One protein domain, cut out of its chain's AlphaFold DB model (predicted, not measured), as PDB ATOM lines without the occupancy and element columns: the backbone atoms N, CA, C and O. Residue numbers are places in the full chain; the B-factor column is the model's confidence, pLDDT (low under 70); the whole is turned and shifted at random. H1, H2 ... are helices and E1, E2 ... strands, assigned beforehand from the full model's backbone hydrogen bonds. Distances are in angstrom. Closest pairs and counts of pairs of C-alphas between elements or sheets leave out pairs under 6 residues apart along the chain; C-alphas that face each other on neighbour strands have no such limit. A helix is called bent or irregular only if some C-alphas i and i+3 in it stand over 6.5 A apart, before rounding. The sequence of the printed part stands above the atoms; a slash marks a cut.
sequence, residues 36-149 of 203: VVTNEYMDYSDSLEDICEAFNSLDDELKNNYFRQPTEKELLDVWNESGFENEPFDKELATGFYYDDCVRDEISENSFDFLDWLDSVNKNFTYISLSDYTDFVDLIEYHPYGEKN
ATOM      1  N   VAL A  36      -2.013   4.027  13.927       95.44
ATOM      2  CA  VAL A  36      -2.376   5.440  13.812       95.44
ATOM      3  C   VAL A  36      -3.513   5.587  12.809       95.44
ATOM      4  O   VAL A  36      -3.358   5.214  11.645       95.44
ATOM      5  N   VAL A  37      -4.633   6.160  13.246       95.06
ATOM      6  CA  VAL A  37      -5.791   6.495  12.407       95.06
ATOM      7  C   VAL A  37      -5.962   8.009  12.403       95.06
ATOM      8  O   VAL A  37      -5.856   8.657  13.439       95.06
ATOM      9  N   THR A  38      -6.202   8.599  11.234       91.94
ATOM     10  CA  THR A  38      -6.289  10.061  11.072       91.94
ATOM     11  C   THR A  38      -7.552  10.454  10.314       91.94
ATOM     12  O   THR A  38      -8.219   9.613   9.710       91.94
ATOM     13  N   ASN A  39      -7.883  11.742  10.289       85.50
ATOM     14  CA  ASN A  39      -8.999  12.254   9.489       85.50
ATOM     15  C   ASN A  39      -8.821  12.072   7.970       85.50
ATOM     16  O   ASN A  39      -9.814  11.893   7.262       85.50
ATOM     17  N   GLU A  40      -7.586  12.113   7.462       79.75
ATOM     18  CA  GLU A  40      -7.287  11.896   6.040       79.75
ATOM     19  C   GLU A  40      -7.526  10.437   5.623       79.75
ATOM     20  O   GLU A  40      -7.944  10.170   4.493       79.75
ATOM     21  N   TYR A  41      -7.301   9.512   6.557       76.25
ATOM     22  CA  TYR A  41      -7.408   8.069   6.375       76.25
ATOM     23  C   TYR A  41      -8.103   7.449   7.588       76.25
ATOM     24  O   TYR A  41      -7.467   6.822   8.434       76.25
ATOM     25  N   MET A  42      -9.422   7.657   7.674       84.56
ATOM     26  CA  MET A  42     -10.276   7.058   8.705       84.56
ATOM     27  C   MET A  42     -10.481   5.570   8.397       84.56
ATOM     28  O   MET A  42     -11.530   5.153   7.908       84.56
ATOM     29  N   ASP A  43      -9.427   4.793   8.613       89.69
ATOM     30  CA  ASP A  43      -9.358   3.370   8.324       89.69
ATOM     31  C   ASP A  43      -8.733   2.642   9.516       89.69
ATOM     32  O   ASP A  43      -7.564   2.831   9.836       89.69
ATOM     33  N   TYR A  44      -9.543   1.817  10.173       94.06
ATOM     34  CA  TYR A  44      -9.139   0.995  11.313       94.06
ATOM     35  C   TYR A  44      -8.739  -0.422  10.881       94.06
ATOM     36  O   TYR A  44      -8.550  -1.284  11.728       94.06
ATOM     37  N   SER A  45      -8.655  -0.716   9.579       92.00
ATOM     38  CA  SER A  45      -8.418  -2.082   9.099       92.00
ATOM     39  C   SER A  45      -7.103  -2.685   9.595       92.00
ATOM     40  O   SER A  45      -7.088  -3.874   9.906       92.00
ATOM     41  N   ASP A  46      -6.053  -1.874   9.738       91.25
ATOM     42  CA  ASP A  46      -4.759  -2.316  10.267       91.25
ATOM     43  C   ASP A  46      -4.819  -2.634  11.774       91.25
ATOM     44  O   ASP A  46      -4.161  -3.571  12.222       91.25
ATOM     45  N   SER A  47      -5.654  -1.925  12.546       94.88
ATOM     46  CA  SER A  47      -5.837  -2.140  13.992       94.88
ATOM     47  C   SER A  47      -6.972  -3.099  14.344       94.88
ATOM     48  O   SER A  47      -7.152  -3.460  15.505       94.88
ATOM     49  N   LEU A  48      -7.765  -3.516  13.361       95.88
ATOM     50  CA  LEU A  48      -8.996  -4.261  13.593       95.88
ATOM     51  C   LEU A  48      -8.756  -5.631  14.228       95.88
ATOM     52  O   LEU A  48      -9.543  -6.048  15.072       95.88
ATOM     53  N   GLU A  49      -7.685  -6.324  13.836       95.12
ATOM     54  CA  GLU A  49      -7.301  -7.596  14.457       95.12
ATOM     55  C   GLU A  49      -7.018  -7.396  15.951       95.12
ATOM     56  O   GLU A  49      -7.623  -8.071  16.780       95.12
ATOM     57  N   ASP A  50      -6.220  -6.385  16.297       96.19
ATOM     58  CA  ASP A  50      -5.883  -6.036  17.679       96.19
ATOM     59  C   ASP A  50      -7.116  -5.636  18.503       96.19
ATOM     60  O   ASP A  50      -7.265  -6.050  19.654       96.19
ATOM     61  N   ILE A  51      -8.043  -4.873  17.916       98.06
ATOM     62  CA  ILE A  51      -9.308  -4.492  18.562       98.06
ATOM     63  C   ILE A  51     -10.180  -5.732  18.814       98.06
ATOM     64  O   ILE A  51     -10.730  -5.889  19.908       98.06
ATOM     65  N   CYS A  52     -10.306  -6.627  17.830       97.44
ATOM     66  CA  CYS A  52     -11.065  -7.869  17.973       97.44
ATOM     67  C   CYS A  52     -10.439  -8.797  19.020       97.44
ATOM     68  O   CYS A  52     -11.152  -9.353  19.859       97.44
ATOM     69  N   GLU A  53      -9.112  -8.953  19.025       96.38
ATOM     70  CA  GLU A  53      -8.407  -9.747  20.032       96.38
ATOM     71  C   GLU A  53      -8.588  -9.157  21.435       96.38
ATOM     72  O   GLU A  53      -8.916  -9.889  22.378       96.38
ATOM     73  N   ALA A  54      -8.458  -7.836  21.571       97.12
ATOM     74  CA  ALA A  54      -8.728  -7.134  22.814       97.12
ATOM     75  C   ALA A  54     -10.165  -7.384  23.286       97.12
ATOM     76  O   ALA A  54     -10.371  -7.797  24.431       97.12
ATOM     77  N   PHE A  55     -11.166  -7.216  22.423       97.69
ATOM     78  CA  PHE A  55     -12.560  -7.463  22.786       97.69
ATOM     79  C   PHE A  55     -12.804  -8.925  23.193       97.69
ATOM     80  O   PHE A  55     -13.401  -9.193  24.236       97.69
ATOM     81  N   ASN A  56     -12.303  -9.891  22.421       95.75
ATOM     82  CA  ASN A  56     -12.495 -11.315  22.703       95.75
ATOM     83  C   ASN A  56     -11.771 -11.788  23.969       95.75
ATOM     84  O   ASN A  56     -12.214 -12.757  24.594       95.75
ATOM     85  N   SER A  57     -10.703 -11.094  24.377       95.25
ATOM     86  CA  SER A  57      -9.988 -11.360  25.631       95.25
ATOM     87  C   SER A  57     -10.783 -10.985  26.889       95.25
ATOM     88  O   SER A  57     -10.438 -11.431  27.988       95.25
ATOM     89  N   LEU A  58     -11.849 -10.190  26.744       95.44
ATOM     90  CA  LEU A  58     -12.743  -9.838  27.841       95.44
ATOM     91  C   LEU A  58     -13.515 -11.058  28.353       95.44
ATOM     92  O   LEU A  58     -13.798 -12.019  27.626       95.44
ATOM     93  N   ASP A  59     -13.922 -10.986  29.620       93.38
ATOM     94  CA  ASP A  59     -14.860 -11.957  30.164       93.38
ATOM     95  C   ASP A  59     -16.234 -11.871  29.475       93.38
ATOM     96  O   ASP A  59     -16.624 -10.862  28.879       93.38
ATOM     97  N   ASP A  60     -16.983 -12.971  29.538       90.25
ATOM     98  CA  ASP A  60     -18.280 -13.064  28.873       90.25
ATOM     99  C   ASP A  60     -19.309 -12.073  29.432       90.25
ATOM    100  O   ASP A  60     -20.247 -11.722  28.723       90.25
ATOM    101  N   GLU A  61     -19.185 -11.618  30.682       91.69
ATOM    102  CA  GLU A  61     -20.127 -10.652  31.254       91.69
ATOM    103  C   GLU A  61     -19.959  -9.284  30.587       91.69
ATOM    104  O   GLU A  61     -20.946  -8.702  30.135       91.69
ATOM    105  N   LEU A  62     -18.720  -8.808  30.448       94.25
ATOM    106  CA  LEU A  62     -18.401  -7.553  29.768       94.25
ATOM    107  C   LEU A  62     -18.810  -7.584  28.295       94.25
ATOM    108  O   LEU A  62     -19.508  -6.671  27.847       94.25
ATOM    109  N   LYS A  63     -18.478  -8.661  27.569       92.88
ATOM    110  CA  LYS A  63     -18.873  -8.815  26.157       92.88
ATOM    111  C   LYS A  63     -20.392  -8.766  25.986       92.88
ATOM    112  O   LYS A  63     -20.888  -8.085  25.095       92.88
ATOM    113  N   ASN A  64     -21.126  -9.435  26.878       88.94
ATOM    114  CA  ASN A  64     -22.591  -9.506  26.848       88.94
ATOM    115  C   ASN A  64     -23.302  -8.238  27.337       88.94
ATOM    116  O   ASN A  64     -24.498  -8.069  27.086       88.94
ATOM    117  N   ASN A  65     -22.601  -7.386  28.085       90.56
ATOM    118  CA  ASN A  65     -23.115  -6.090  28.514       90.56
ATOM    119  C   ASN A  65     -23.003  -5.047  27.398       90.56
ATOM    120  O   ASN A  65     -23.864  -4.170  27.328       90.56
ATOM    121  N   TYR A  66     -21.977  -5.147  26.546       95.19
ATOM    122  CA  TYR A  66     -21.820  -4.267  25.390       95.19
ATOM    123  C   TYR A  66     -22.650  -4.757  24.197       95.19
ATOM    124  O   TYR A  66     -23.583  -4.081  23.763       95.19
ATOM    125  N   PHE A  67     -22.391  -5.979  23.723       95.81
ATOM    126  CA  PHE A  67     -23.158  -6.607  22.649       95.81
ATOM    127  C   PHE A  67     -24.149  -7.627  23.199       95.81
ATOM    128  O   PHE A  67     -23.906  -8.310  24.190       95.81
ATOM    129  N   ARG A  68     -25.282  -7.804  22.513       94.12
ATOM    130  CA  ARG A  68     -26.217  -8.875  22.881       94.12
ATOM    131  C   ARG A  68     -25.581 -10.252  22.684       94.12
ATOM    132  O   ARG A  68     -24.799 -10.464  21.758       94.12
ATOM    133  N   GLN A  69     -26.047 -11.218  23.471       94.12
ATOM    134  CA  GLN A  69     -25.717 -12.622  23.247       94.12
ATOM    135  C   GLN A  69     -26.178 -13.096  21.856       94.12
ATOM    136  O   GLN A  69     -27.322 -12.807  21.461       94.12
ATOM    137  N   PRO A  70     -25.336 -13.858  21.137       95.00
ATOM    138  CA  PRO A  70     -25.723 -14.452  19.870       95.00
ATOM    139  C   PRO A  70     -26.758 -15.557  20.073       95.00
ATOM    140  O   PRO A  70     -26.740 -16.317  21.048       95.00
ATOM    141  N   THR A  71     -27.671 -15.676  19.117       96.25
ATOM    142  CA  THR A  71     -28.573 -16.826  19.032       96.25
ATOM    143  C   THR A  71     -27.857 -18.022  18.404       96.25
ATOM    144  O   THR A  71     -26.911 -17.867  17.641       96.25
ATOM    145  N   GLU A  72     -28.343 -19.240  18.662       96.25
ATOM    146  CA  GLU A  72     -27.789 -20.454  18.034       96.25
ATOM    147  C   GLU A  72     -27.815 -20.383  16.501       96.25
ATOM    148  O   GLU A  72     -26.898 -20.863  15.846       96.25
ATOM    149  N   LYS A  73     -28.844 -19.743  15.932       96.56
ATOM    150  CA  LYS A  73     -28.932 -19.538  14.489       96.56
ATOM    151  C   LYS A  73     -27.789 -18.658  13.977       96.56
ATOM    152  O   LYS A  73     -27.166 -19.023  12.994       96.56
ATOM    153  N   GLU A  74     -27.511 -17.543  14.642       96.69
ATOM    154  CA  GLU A  74     -26.448 -16.617  14.226       96.69
ATOM    155  C   GLU A  74     -25.069 -17.256  14.334       96.69
ATOM    156  O   GLU A  74     -24.267 -17.115  13.423       96.69
ATOM    157  N   LEU A  75     -24.828 -18.046  15.384       97.00
ATOM    158  CA  LEU A  75     -23.582 -18.804  15.504       97.00
ATOM    159  C   LEU A  75     -23.409 -19.813  14.362       97.00
ATOM    160  O   LEU A  75     -22.306 -19.983  13.856       97.00
ATOM    161  N   LEU A  76     -24.486 -20.492  13.955       95.50
ATOM    162  CA  LEU A  76     -24.444 -21.411  12.816       95.50
ATOM    163  C   LEU A  76     -24.253 -20.670  11.490       95.50
ATOM    164  O   LEU A  76     -23.528 -21.163  10.632       95.50
ATOM    165  N   ASP A  77     -24.902 -19.519  11.316       95.50
ATOM    166  CA  ASP A  77     -24.785 -18.699  10.110       95.50
ATOM    167  C   ASP A  77     -23.328 -18.219   9.947       95.50
ATOM    168  O   ASP A  77     -22.707 -18.527   8.931       95.50
ATOM    169  N   VAL A  78     -22.731 -17.627  10.990       95.50
ATOM    170  CA  VAL A  78     -21.323 -17.183  10.981       95.50
ATOM    171  C   VAL A  78     -20.354 -18.362  10.821       95.50
ATOM    172  O   VAL A  78     -19.400 -18.287  10.048       95.50
ATOM    173  N   TRP A  79     -20.608 -19.504  11.475       95.56
ATOM    174  CA  TRP A  79     -19.788 -20.709  11.290       95.56
ATOM    175  C   TRP A  79     -19.734 -21.158   9.826       95.56
ATOM    176  O   TRP A  79     -18.664 -21.493   9.318       95.56
ATOM    177  N   ASN A  80     -20.871 -21.138   9.130       92.56
ATOM    178  CA  ASN A  80     -20.937 -21.531   7.723       92.56
ATOM    179  C   ASN A  80     -20.219 -20.541   6.790       92.56
ATOM    180  O   ASN A  80     -19.849 -20.924   5.682       92.56
ATOM    181  N   GLU A  81     -20.032 -19.293   7.217       92.38
ATOM    182  CA  GLU A  81     -19.341 -18.242   6.459       92.38
ATOM    183  C   GLU A  81     -17.841 -18.151   6.801       92.38
ATOM    184  O   GLU A  81     -17.055 -17.643   6.004       92.38
ATOM    185  N   SER A  82     -17.424 -18.727   7.933       87.00
ATOM    186  CA  SER A  82     -16.056 -18.657   8.470       87.00
ATOM    187  C   SER A  82     -14.980 -19.419   7.678       87.00
ATOM    188  O   SER A  82     -13.794 -19.317   7.989       87.00
ATOM    189  N   GLY A  83     -15.363 -20.228   6.684       86.25
ATOM    190  CA  GLY A  83     -14.447 -21.128   5.966       86.25
ATOM    191  C   GLY A  83     -14.131 -22.438   6.705       86.25
ATOM    192  O   GLY A  83     -13.348 -23.255   6.209       86.25
ATOM    193  N   PHE A  84     -14.739 -22.659   7.878       86.88
ATOM    194  CA  PHE A  84     -14.674 -23.905   8.650       86.88
ATOM    195  C   PHE A  84     -15.894 -24.810   8.412       86.88
ATOM    196  O   PHE A  84     -16.163 -25.712   9.206       86.88
ATOM    197  N   GLU A  85     -16.634 -24.647   7.308       82.00
ATOM    198  CA  GLU A  85     -17.912 -25.347   7.096       82.00
ATOM    199  C   GLU A  85     -17.802 -26.886   7.052       82.00
ATOM    200  O   GLU A  85     -18.800 -27.596   7.187       82.00
ATOM    201  N   ASN A  86     -16.588 -27.414   6.866       88.50
ATOM    202  CA  ASN A  86     -16.304 -28.849   6.846       88.50
ATOM    203  C   ASN A  86     -15.829 -29.407   8.204       88.50
ATOM    204  O   ASN A  86     -15.702 -30.627   8.339       88.50
ATOM    205  N   GLU A  87     -15.572 -28.547   9.191       92.12
ATOM    206  CA  GLU A  87     -15.195 -28.933  10.552       92.12
ATOM    207  C   GLU A  87     -16.441 -29.098  11.450       92.12
ATOM    208  O   GLU A  87     -17.500 -28.521  11.176       92.12
ATOM    209  N   PRO A  88     -16.366 -29.900  12.530       94.75
ATOM    210  CA  PRO A  88     -17.438 -29.971  13.517       94.75
ATOM    211  C   PRO A  88     -17.703 -28.595  14.132       94.75
ATOM    212  O   PRO A  88     -16.760 -27.930  14.544       94.75
ATOM    213  N   PHE A  89     -18.979 -28.215  14.244       95.69
ATOM    214  CA  PHE A  89     -19.380 -26.939  14.835       95.69
ATOM    215  C   PHE A  89     -18.750 -26.728  16.218       95.69
ATOM    216  O   PHE A  89     -19.036 -27.480  17.158       95.69
ATOM    217  N   ASP A  90     -17.936 -25.679  16.329       96.38
ATOM    218  CA  ASP A  90     -17.352 -25.210  17.578       96.38
ATOM    219  C   ASP A  90     -18.063 -23.929  18.016       96.38
ATOM    220  O   ASP A  90     -17.955 -22.873  17.393       96.38
ATOM    221  N   LYS A  91     -18.820 -24.036  19.110       94.94
ATOM    222  CA  LYS A  91     -19.621 -22.927  19.627       94.94
ATOM    223  C   LYS A  91     -18.754 -21.778  20.143       94.94
ATOM    224  O   LYS A  91     -19.172 -20.628  20.027       94.94
ATOM    225  N   GLU A  92     -17.615 -22.077  20.758       93.25
ATOM    226  CA  GLU A  92     -16.737 -21.060  21.345       93.25
ATOM    227  C   GLU A  92     -16.093 -20.241  20.230       93.25
ATOM    228  O   GLU A  92     -16.212 -19.017  20.218       93.25
ATOM    229  N   LEU A  93     -15.551 -20.924  19.221       94.31
ATOM    230  CA  LEU A  93     -14.958 -20.272  18.058       94.31
ATOM    231  C   LEU A  93     -15.996 -19.485  17.238       94.31
ATOM    232  O   LEU A  93     -15.756 -18.332  16.895       94.31
ATOM    233  N   ALA A  94     -17.185 -20.054  17.000       95.75
ATOM    234  CA  ALA A  94     -18.278 -19.343  16.329       95.75
ATOM    235  C   ALA A  94     -18.732 -18.089  17.096       95.75
ATOM    236  O   ALA A  94     -19.170 -17.115  16.491       95.75
ATOM    237  N   THR A  95     -18.645 -18.116  18.431       95.00
ATOM    238  CA  THR A  95     -18.961 -16.950  19.267       95.00
ATOM    239  C   THR A  95     -17.911 -15.856  19.095       95.00
ATOM    240  O   THR A  95     -18.288 -14.691  19.011       95.00
ATOM    241  N   GLY A  96     -16.628 -16.220  18.985       94.38
ATOM    242  CA  GLY A  96     -15.555 -15.281  18.642       94.38
ATOM    243  C   GLY A  96     -15.812 -14.592  17.302       94.38
ATOM    244  O   GLY A  96     -15.893 -13.372  17.257       94.38
ATOM    245  N   PHE A  97     -16.086 -15.365  16.246       95.31
ATOM    246  CA  PHE A  97     -16.395 -14.802  14.924       95.31
ATOM    247  C   PHE A  97     -17.612 -13.866  14.937       95.31
ATOM    248  O   PHE A  97     -17.580 -12.802  14.332       95.31
ATOM    249  N   TYR A  98     -18.675 -14.227  15.665       96.50
ATOM    250  CA  TYR A  98     -19.841 -13.352  15.810       96.50
ATOM    251  C   TYR A  98     -19.474 -12.003  16.440       96.50
ATOM    252  O   TYR A  98     -19.987 -10.965  16.021       96.50
ATOM    253  N   TYR A  99     -18.614 -12.001  17.462       96.94
ATOM    254  CA  TYR A  99     -18.171 -10.752  18.068       96.94
ATOM    255  C   TYR A  99     -17.208  -9.982  17.172       96.94
ATOM    256  O   TYR A  99     -17.312  -8.762  17.149       96.94
ATOM    257  N   ASP A 100     -16.360 -10.650  16.388       96.00
ATOM    258  CA  ASP A 100     -15.519  -9.982  15.391       96.00
ATOM    259  C   ASP A 100     -16.371  -9.199  14.382       96.00
ATOM    260  O   ASP A 100     -16.050  -8.055  14.056       96.00
ATOM    261  N   ASP A 101     -17.486  -9.779  13.930       95.62
ATOM    262  CA  ASP A 101     -18.449  -9.097  13.058       95.62
ATOM    263  C   ASP A 101     -19.114  -7.908  13.773       95.62
ATOM    264  O   ASP A 101     -19.195  -6.815  13.215       95.62
ATOM    265  N   CYS A 102     -19.524  -8.076  15.037       96.31
ATOM    266  CA  CYS A 102     -20.103  -6.980  15.825       96.31
ATOM    267  C   CYS A 102     -19.113  -5.821  16.029       96.31
ATOM    268  O   CYS A 102     -19.498  -4.660  15.928       96.31
ATOM    269  N   VAL A 103     -17.844  -6.127  16.306       97.38
ATOM    270  CA  VAL A 103     -16.772  -5.135  16.476       97.38
ATOM    271  C   VAL A 103     -16.540  -4.365  15.178       97.38
ATOM    272  O   VAL A 103     -16.423  -3.143  15.208       97.38
ATOM    273  N   ARG A 104     -16.516  -5.052  14.029       95.50
ATOM    274  CA  ARG A 104     -16.388  -4.422  12.704       95.50
ATOM    275  C   ARG A 104     -17.500  -3.413  12.437       95.50
ATOM    276  O   ARG A 104     -17.224  -2.304  11.970       95.50
ATOM    277  N   ASP A 105     -18.733  -3.804  12.734       95.25
ATOM    278  CA  ASP A 105     -19.901  -2.940  12.575       95.25
ATOM    279  C   ASP A 105     -19.820  -1.735  13.528       95.25
ATOM    280  O   ASP A 105     -19.977  -0.592  13.096       95.25
ATOM    281  N   GLU A 106     -19.480  -1.963  14.798       96.25
ATOM    282  CA  GLU A 106     -19.389  -0.907  15.811       96.25
ATOM    283  C   GLU A 106     -18.278   0.107  15.502       96.25
ATOM    284  O   GLU A 106     -18.509   1.309  15.584       96.25
ATOM    285  N   ILE A 107     -17.096  -0.341  15.069       94.56
ATOM    286  CA  ILE A 107     -16.005   0.548  14.634       94.56
ATOM    287  C   ILE A 107     -16.436   1.417  13.446       94.56
ATOM    288  O   ILE A 107     -16.029   2.572  13.337       94.56
ATOM    289  N   SER A 108     -17.286   0.893  12.565       89.94
ATOM    290  CA  SER A 108     -17.753   1.629  11.386       89.94
ATOM    291  C   SER A 108     -18.786   2.711  11.722       89.94
ATOM    292  O   SER A 108     -18.898   3.697  10.990       89.94
ATOM    293  N   GLU A 109     -19.556   2.535  12.798       90.12
ATOM    294  CA  GLU A 109     -20.651   3.442  13.169       90.12
ATOM    295  C   GLU A 109     -20.327   4.345  14.368       90.12
ATOM    296  O   GLU A 109     -20.813   5.478  14.425       90.12
ATOM    297  N   ASN A 110     -19.524   3.859  15.315       92.69
ATOM    298  CA  ASN A 110     -19.331   4.456  16.633       92.69
ATOM    299  C   ASN A 110     -17.932   4.184  17.229       92.69
ATOM    300  O   ASN A 110     -17.804   3.893  18.420       92.69
ATOM    301  N   SER A 111     -16.875   4.271  16.407       93.31
ATOM    302  CA  SER A 111     -15.503   3.925  16.816       93.31
ATOM    303  C   SER A 111     -15.063   4.586  18.121       93.31
ATOM    304  O   SER A 111     -14.576   3.891  19.004       93.31
ATOM    305  N   PHE A 112     -15.254   5.899  18.266       93.31
ATOM    306  CA  PHE A 112     -14.766   6.648  19.426       93.31
ATOM    307  C   PHE A 112     -15.323   6.110  20.754       93.31
ATOM    308  O   PHE A 112     -14.552   5.737  21.635       93.31
ATOM    309  N   ASP A 113     -16.652   6.024  20.888       95.75
ATOM    310  CA  ASP A 113     -17.290   5.580  22.135       95.75
ATOM    311  C   ASP A 113     -16.947   4.114  22.445       95.75
ATOM    312  O   ASP A 113     -16.757   3.746  23.606       95.75
ATOM    313  N   PHE A 114     -16.858   3.271  21.411       97.62
ATOM    314  CA  PHE A 114     -16.513   1.863  21.574       97.62
ATOM    315  C   PHE A 114     -15.059   1.666  22.014       97.62
ATOM    316  O   PHE A 114     -14.798   0.885  22.930       97.62
ATOM    317  N   LEU A 115     -14.115   2.374  21.390       97.81
ATOM    318  CA  LEU A 115     -12.691   2.273  21.702       97.81
ATOM    319  C   LEU A 115     -12.365   2.862  23.079       97.81
ATOM    320  O   LEU A 115     -11.609   2.245  23.828       97.81
ATOM    321  N   ASP A 116     -12.989   3.987  23.448       97.62
ATOM    322  CA  ASP A 116     -12.893   4.569  24.797       97.62
ATOM    323  C   ASP A 116     -13.446   3.607  25.856       97.62
ATOM    324  O   ASP A 116     -12.818   3.350  26.888       97.62
ATOM    325  N   TRP A 117     -14.595   2.982  25.576       98.00
ATOM    326  CA  TRP A 117     -15.129   1.948  26.453       98.00
ATOM    327  C   TRP A 117     -14.171   0.756  26.577       98.00
ATOM    328  O   TRP A 117     -13.913   0.317  27.701       98.00
ATOM    329  N   LEU A 118     -13.637   0.247  25.463       97.94
ATOM    330  CA  LEU A 118     -12.754  -0.918  25.446       97.94
ATOM    331  C   LEU A 118     -11.470  -0.662  26.246       97.94
ATOM    332  O   LEU A 118     -11.105  -1.504  27.063       97.94
ATOM    333  N   ASP A 119     -10.847   0.506  26.085       97.31
ATOM    334  CA  ASP A 119      -9.693   0.958  26.882       97.31
ATOM    335  C   ASP A 119     -10.016   1.005  28.381       97.31
ATOM    336  O   ASP A 119      -9.271   0.494  29.219       97.31
ATOM    337  N   SER A 120     -11.203   1.508  28.735       96.88
ATOM    338  CA  SER A 120     -11.612   1.624  30.138       96.88
ATOM    339  C   SER A 120     -11.804   0.277  30.856       96.88
ATOM    340  O   SER A 120     -11.734   0.222  32.091       96.88
ATOM    341  N   VAL A 121     -12.062  -0.808  30.113       96.56
ATOM    342  CA  VAL A 121     -12.350  -2.142  30.673       96.56
ATOM    343  C   VAL A 121     -11.270  -3.183  30.378       96.56
ATOM    344  O   VAL A 121     -11.158  -4.160  31.126       96.56
ATOM    345  N   ASN A 122     -10.462  -2.993  29.334       95.50
ATOM    346  CA  ASN A 122      -9.391  -3.901  28.956       95.50
ATOM    347  C   ASN A 122      -8.020  -3.318  29.300       95.50
ATOM    348  O   ASN A 122      -7.445  -2.530  28.565       95.50
ATOM    349  N   LYS A 123      -7.424  -3.824  30.379       92.62
ATOM    350  CA  LYS A 123      -6.076  -3.435  30.825       92.62
ATOM    351  C   LYS A 123      -4.940  -3.686  29.816       92.62
ATOM    352  O   LYS A 123      -3.838  -3.215  30.067       92.62
ATOM    353  N   ASN A 124      -5.172  -4.498  28.783       95.19
ATOM    354  CA  ASN A 124      -4.194  -4.847  27.750       95.19
ATOM    355  C   ASN A 124      -4.442  -4.070  26.444       95.19
ATOM    356  O   ASN A 124      -3.830  -4.378  25.429       95.19
ATOM    357  N   PHE A 125      -5.381  -3.127  26.444       96.88
ATOM    358  CA  PHE A 125      -5.698  -2.278  25.307       96.88
ATOM    359  C   PHE A 125      -5.413  -0.831  25.697       96.88
ATOM    360  O   PHE A 125      -5.693  -0.445  26.830       96.88
ATOM    361  N   THR A 126      -4.821  -0.066  24.785       96.81
ATOM    362  CA  THR A 126      -4.639   1.378  24.928       96.81
ATOM    363  C   THR A 126      -5.334   2.077  23.767       96.81
ATOM    364  O   THR A 126      -5.017   1.803  22.607       96.81
ATOM    365  N   TYR A 127      -6.206   3.032  24.075       97.25
ATOM    366  CA  TYR A 127      -6.751   3.984  23.108       97.25
ATOM    367  C   TYR A 127      -6.442   5.419  23.530       97.25
ATOM    368  O   TYR A 127      -6.702   5.828  24.661       97.25
ATOM    369  N   ILE A 128      -5.881   6.206  22.612       96.75
ATOM    370  CA  ILE A 128      -5.706   7.648  22.788       96.75
ATOM    371  C   ILE A 128      -6.291   8.349  21.575       96.75
ATOM    372  O   ILE A 128      -5.813   8.152  20.462       96.75
ATOM    373  N   SER A 129      -7.273   9.214  21.810       95.25
ATOM    374  CA  SER A 129      -7.788  10.130  20.797       95.25
ATOM    375  C   SER A 129      -7.254  11.533  21.056       95.25
ATOM    376  O   SER A 129      -7.452  12.108  22.132       95.25
ATOM    377  N   LEU A 130      -6.542  12.077  20.075       95.62
ATOM    378  CA  LEU A 130      -6.019  13.436  20.067       95.62
ATOM    379  C   LEU A 130      -6.783  14.236  19.021       95.62
ATOM    380  O   LEU A 130      -7.023  13.756  17.916       95.62
ATOM    381  N   SER A 131      -7.125  15.481  19.328       93.44
ATOM    382  CA  SER A 131      -7.833  16.337  18.378       93.44
ATOM    383  C   SER A 131      -7.444  17.793  18.544       93.44
ATOM    384  O   SER A 131      -7.317  18.270  19.676       93.44
ATOM    385  N   ASP A 132      -7.367  18.515  17.434       87.88
ATOM    386  CA  ASP A 132      -7.378  19.969  17.430       87.88
ATOM    387  C   ASP A 132      -8.668  20.506  16.772       87.88
ATOM    388  O   ASP A 132      -9.708  19.844  16.755       87.88
ATOM    389  N   TYR A 133      -8.667  21.755  16.301       83.88
ATOM    390  CA  TYR A 133      -9.859  22.348  15.688       83.88
ATOM    391  C   TYR A 133     -10.218  21.759  14.313       83.88
ATOM    392  O   TYR A 133     -11.344  21.979  13.856       83.88
ATOM    393  N   THR A 134      -9.281  21.099  13.628       86.38
ATOM    394  CA  THR A 134      -9.423  20.651  12.233       86.38
ATOM    395  C   THR A 134      -9.123  19.175  12.025       86.38
ATOM    396  O   THR A 134      -9.717  18.568  11.129       86.38
ATOM    397  N   ASP A 135      -8.262  18.601  12.853       89.81
ATOM    398  CA  ASP A 135      -7.674  17.287  12.663       89.81
ATOM    399  C   ASP A 135      -7.829  16.428  13.925       89.81
ATOM    400  O   ASP A 135      -7.995  16.926  15.043       89.81
ATOM    401  N   PHE A 136      -7.798  15.109  13.736       93.50
ATOM    402  CA  PHE A 136      -7.734  14.146  14.831       93.50
ATOM    403  C   PHE A 136      -6.735  13.042  14.502       93.50
ATOM    404  O   PHE A 136      -6.491  12.739  13.327       93.50
ATOM    405  N   VAL A 137      -6.185  12.451  15.556       95.69
ATOM    406  CA  VAL A 137      -5.316  11.285  15.506       95.69
ATOM    407  C   VAL A 137      -5.734  10.329  16.609       95.69
ATOM    408  O   VAL A 137      -5.662  10.665  17.789       95.69
ATOM    409  N   ASP A 138      -6.127   9.133  16.204       96.38
ATOM    410  CA  ASP A 138      -6.413   8.019  17.088       96.38
ATOM    411  C   ASP A 138      -5.213   7.069  17.098       96.38
ATOM    412  O   ASP A 138      -4.679   6.699  16.048       96.38
ATOM    413  N   LEU A 139      -4.775   6.697  18.296       97.19
ATOM    414  CA  LEU A 139      -3.644   5.814  18.555       97.19
ATOM    415  C   LEU A 139      -4.158   4.572  19.276       97.19
ATOM    416  O   LEU A 139      -4.804   4.687  20.321       97.19
ATOM    417  N   ILE A 140      -3.886   3.398  18.708       97.31
ATOM    418  CA  ILE A 140      -4.443   2.122  19.164       97.31
ATOM    419  C   ILE A 140      -3.306   1.130  19.375       97.31
ATOM    420  O   ILE A 140      -2.511   0.895  18.469       97.31
ATOM    421  N   GLU A 141      -3.250   0.529  20.556       96.81
ATOM    422  CA  GLU A 141      -2.254  -0.481  20.913       96.81
ATOM    423  C   GLU A 141      -2.938  -1.646  21.636       96.81
ATOM    424  O   GLU A 141      -3.655  -1.437  22.616       96.81
ATOM    425  N   TYR A 142      -2.667  -2.879  21.206       96.56
ATOM    426  CA  TYR A 142      -2.988  -4.077  21.978       96.56
ATOM    427  C   TYR A 142      -1.703  -4.746  22.476       96.56
ATOM    428  O   TYR A 142      -0.823  -5.122  21.705       96.56
ATOM    429  N   HIS A 143      -1.587  -4.905  23.793       94.38
ATOM    430  CA  HIS A 143      -0.374  -5.359  24.480       94.38
ATOM    431  C   HIS A 143      -0.644  -6.598  25.357       94.38
ATOM    432  O   HIS A 143      -0.497  -6.568  26.579       94.38
ATOM    433  N   PRO A 144      -0.982  -7.765  24.765       90.62
ATOM    434  CA  PRO A 144      -1.395  -8.961  25.515       90.62
ATOM    435  C   PRO A 144      -0.312  -9.547  26.438       90.62
ATOM    436  O   PRO A 144      -0.626 -10.273  27.386       90.62
ATOM    437  N   TYR A 145       0.961  -9.253  26.159       85.81
ATOM    438  CA  TYR A 145       2.127  -9.764  26.891       85.81
ATOM    439  C   TYR A 145       3.067  -8.658  27.394       85.81
ATOM    440  O   TYR A 145       4.146  -8.973  27.904       85.81
ATOM    441  N   GLY A 146       2.697  -7.393  27.199       75.06
ATOM    442  CA  GLY A 146       3.554  -6.231  27.417       75.06
ATOM    443  C   GLY A 146       3.055  -5.320  28.530       75.06
ATOM    444  O   GLY A 146       2.046  -5.587  29.181       75.06
ATOM    445  N   GLU A 147       3.806  -4.249  28.749       82.44
ATOM    446  CA  GLU A 147       3.293  -3.045  29.398       82.44
ATOM    447  C   GLU A 147       2.943  -2.043  28.294       82.44
ATOM    448  O   GLU A 147       3.492  -2.137  27.195       82.44
ATOM    449  N   LYS A 148       2.039  -1.105  28.597       84.50
ATOM    450  CA  LYS A 148       1.688   0.007  27.708       84.50
ATOM    451  C   LYS A 148       2.954   0.685  27.172       84.50
ATOM    452  O   LYS A 148       3.886   0.934  27.941       84.50
ATOM    453  N   ASN A 149       2.964   1.033  25.887       89.31
ATOM    454  CA  ASN A 149       4.108   1.706  25.291       89.31
ATOM    455  C   ASN A 149       4.356   3.096  25.910       89.31
ATOM    456  O   ASN A 149       3.450   3.931  25.985       89.31
TER     457      ASN A 149
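Overview. This is residues 36 to 149 of the 203 residues of an uncharacterized protein of Ligilactobacillus salivarius (UniProt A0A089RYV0). A small three-stranded antiparallel sheet forms one end of an elongated domain, with helix H1 and arm H4b of the bent helix H4 covering one face of it in two layers, helices over a sheet. The other arm, H4a, runs away from the sheet to the far end, where H3 lies across it; H2 sits beside H1 and H4b, off the sheet. The printed part has 114 residues, with four named helices and three named strands in the order E1 H1 H2 H3 H4 E2 E3; the sheet order is E1, E3, E2, and the class is mixed, helices and strands. It is compact by its radius of gyration of the C-alphas, 15.4 A, though the C-alphas span 51 by 29 by 23 A.

Arrangement. Edge strand E1, residues 36 to 38, is antiparallel to inner strand E3, residues 136 to 142, at 156 degrees, with N 37 and O 138 2.9 A apart. E3 forms a hairpin with edge strand E2, residues 125 to 131, at 172 degrees; N 126 and O 141 are 2.8 A apart, and N 139 and O 128 also 2.8 A. H1, residues 48 to 56, is on the sheet at a height of 8.2 A over the sheet, and its closest C-alphas to E3 are those of Asp 50 and Tyr 142, 5.5 A. H4, residues 91 to 121, was assigned as one helix by its hydrogen bonds but is bent, with C-alphas 109 and 112 9.2 A apart; its arms are H4a, residues 91 to 109, and H4b, residues 112 to 121. H4b is on the same face as H1, at a height of 7.0 A over the sheet, and lies over E2, along the strands at 26 degrees on the local plane; its closest C-alphas to E2 are those of Asp 119 and Phe 125, 5.4 A. The arms only just touch, only at the corner, with 3 pairs of C-alphas within 8 A, the closest those of Glu 106 and Phe 114, 7.0 A. H4a touches H1 with its residues 96 to 104 alone, closest at the C-alphas of Cys 52 and Asp 100, 5.6 A, at a steep tilt of 55 degrees, opposite ways. H3, residues 72 to 81, touches H4a about perpendicular, at 81 degrees, with the C-alphas of Leu 75 and Ala 94 closest at 5.4 A. H2, residues 60 to 66, is near H4b, and is close but not clearly touching H1, with the C-alphas of Phe 55 and Lys 63 closest at 7.3 A. In H1, H2, H3, H4a and H4b every O i to N i+4 pair is within hydrogen-bond range.

Along the chain. E1 begins at C-alpha 36, (-2.376, 5.440, 13.812). H1 is 12.0 A long, H2 10.1 A and H3 14.5 A. H4a runs 27.2 A from C-alpha 91, (-19.621, -22.927, 19.627), and H4b is 14.5 A long. E2 is 20.0 A long and E3 20.1 A, ending at C-alpha 142, (-2.988, -4.077, 21.978).

Size, cuts and confidence. The two C-alphas farthest apart are those of Pro 88 and Tyr 133, 52.9 A. The printed part has no cut, and no link is long. The mean pLDDT of the printed part is 93.4, and no printed residue is under 70.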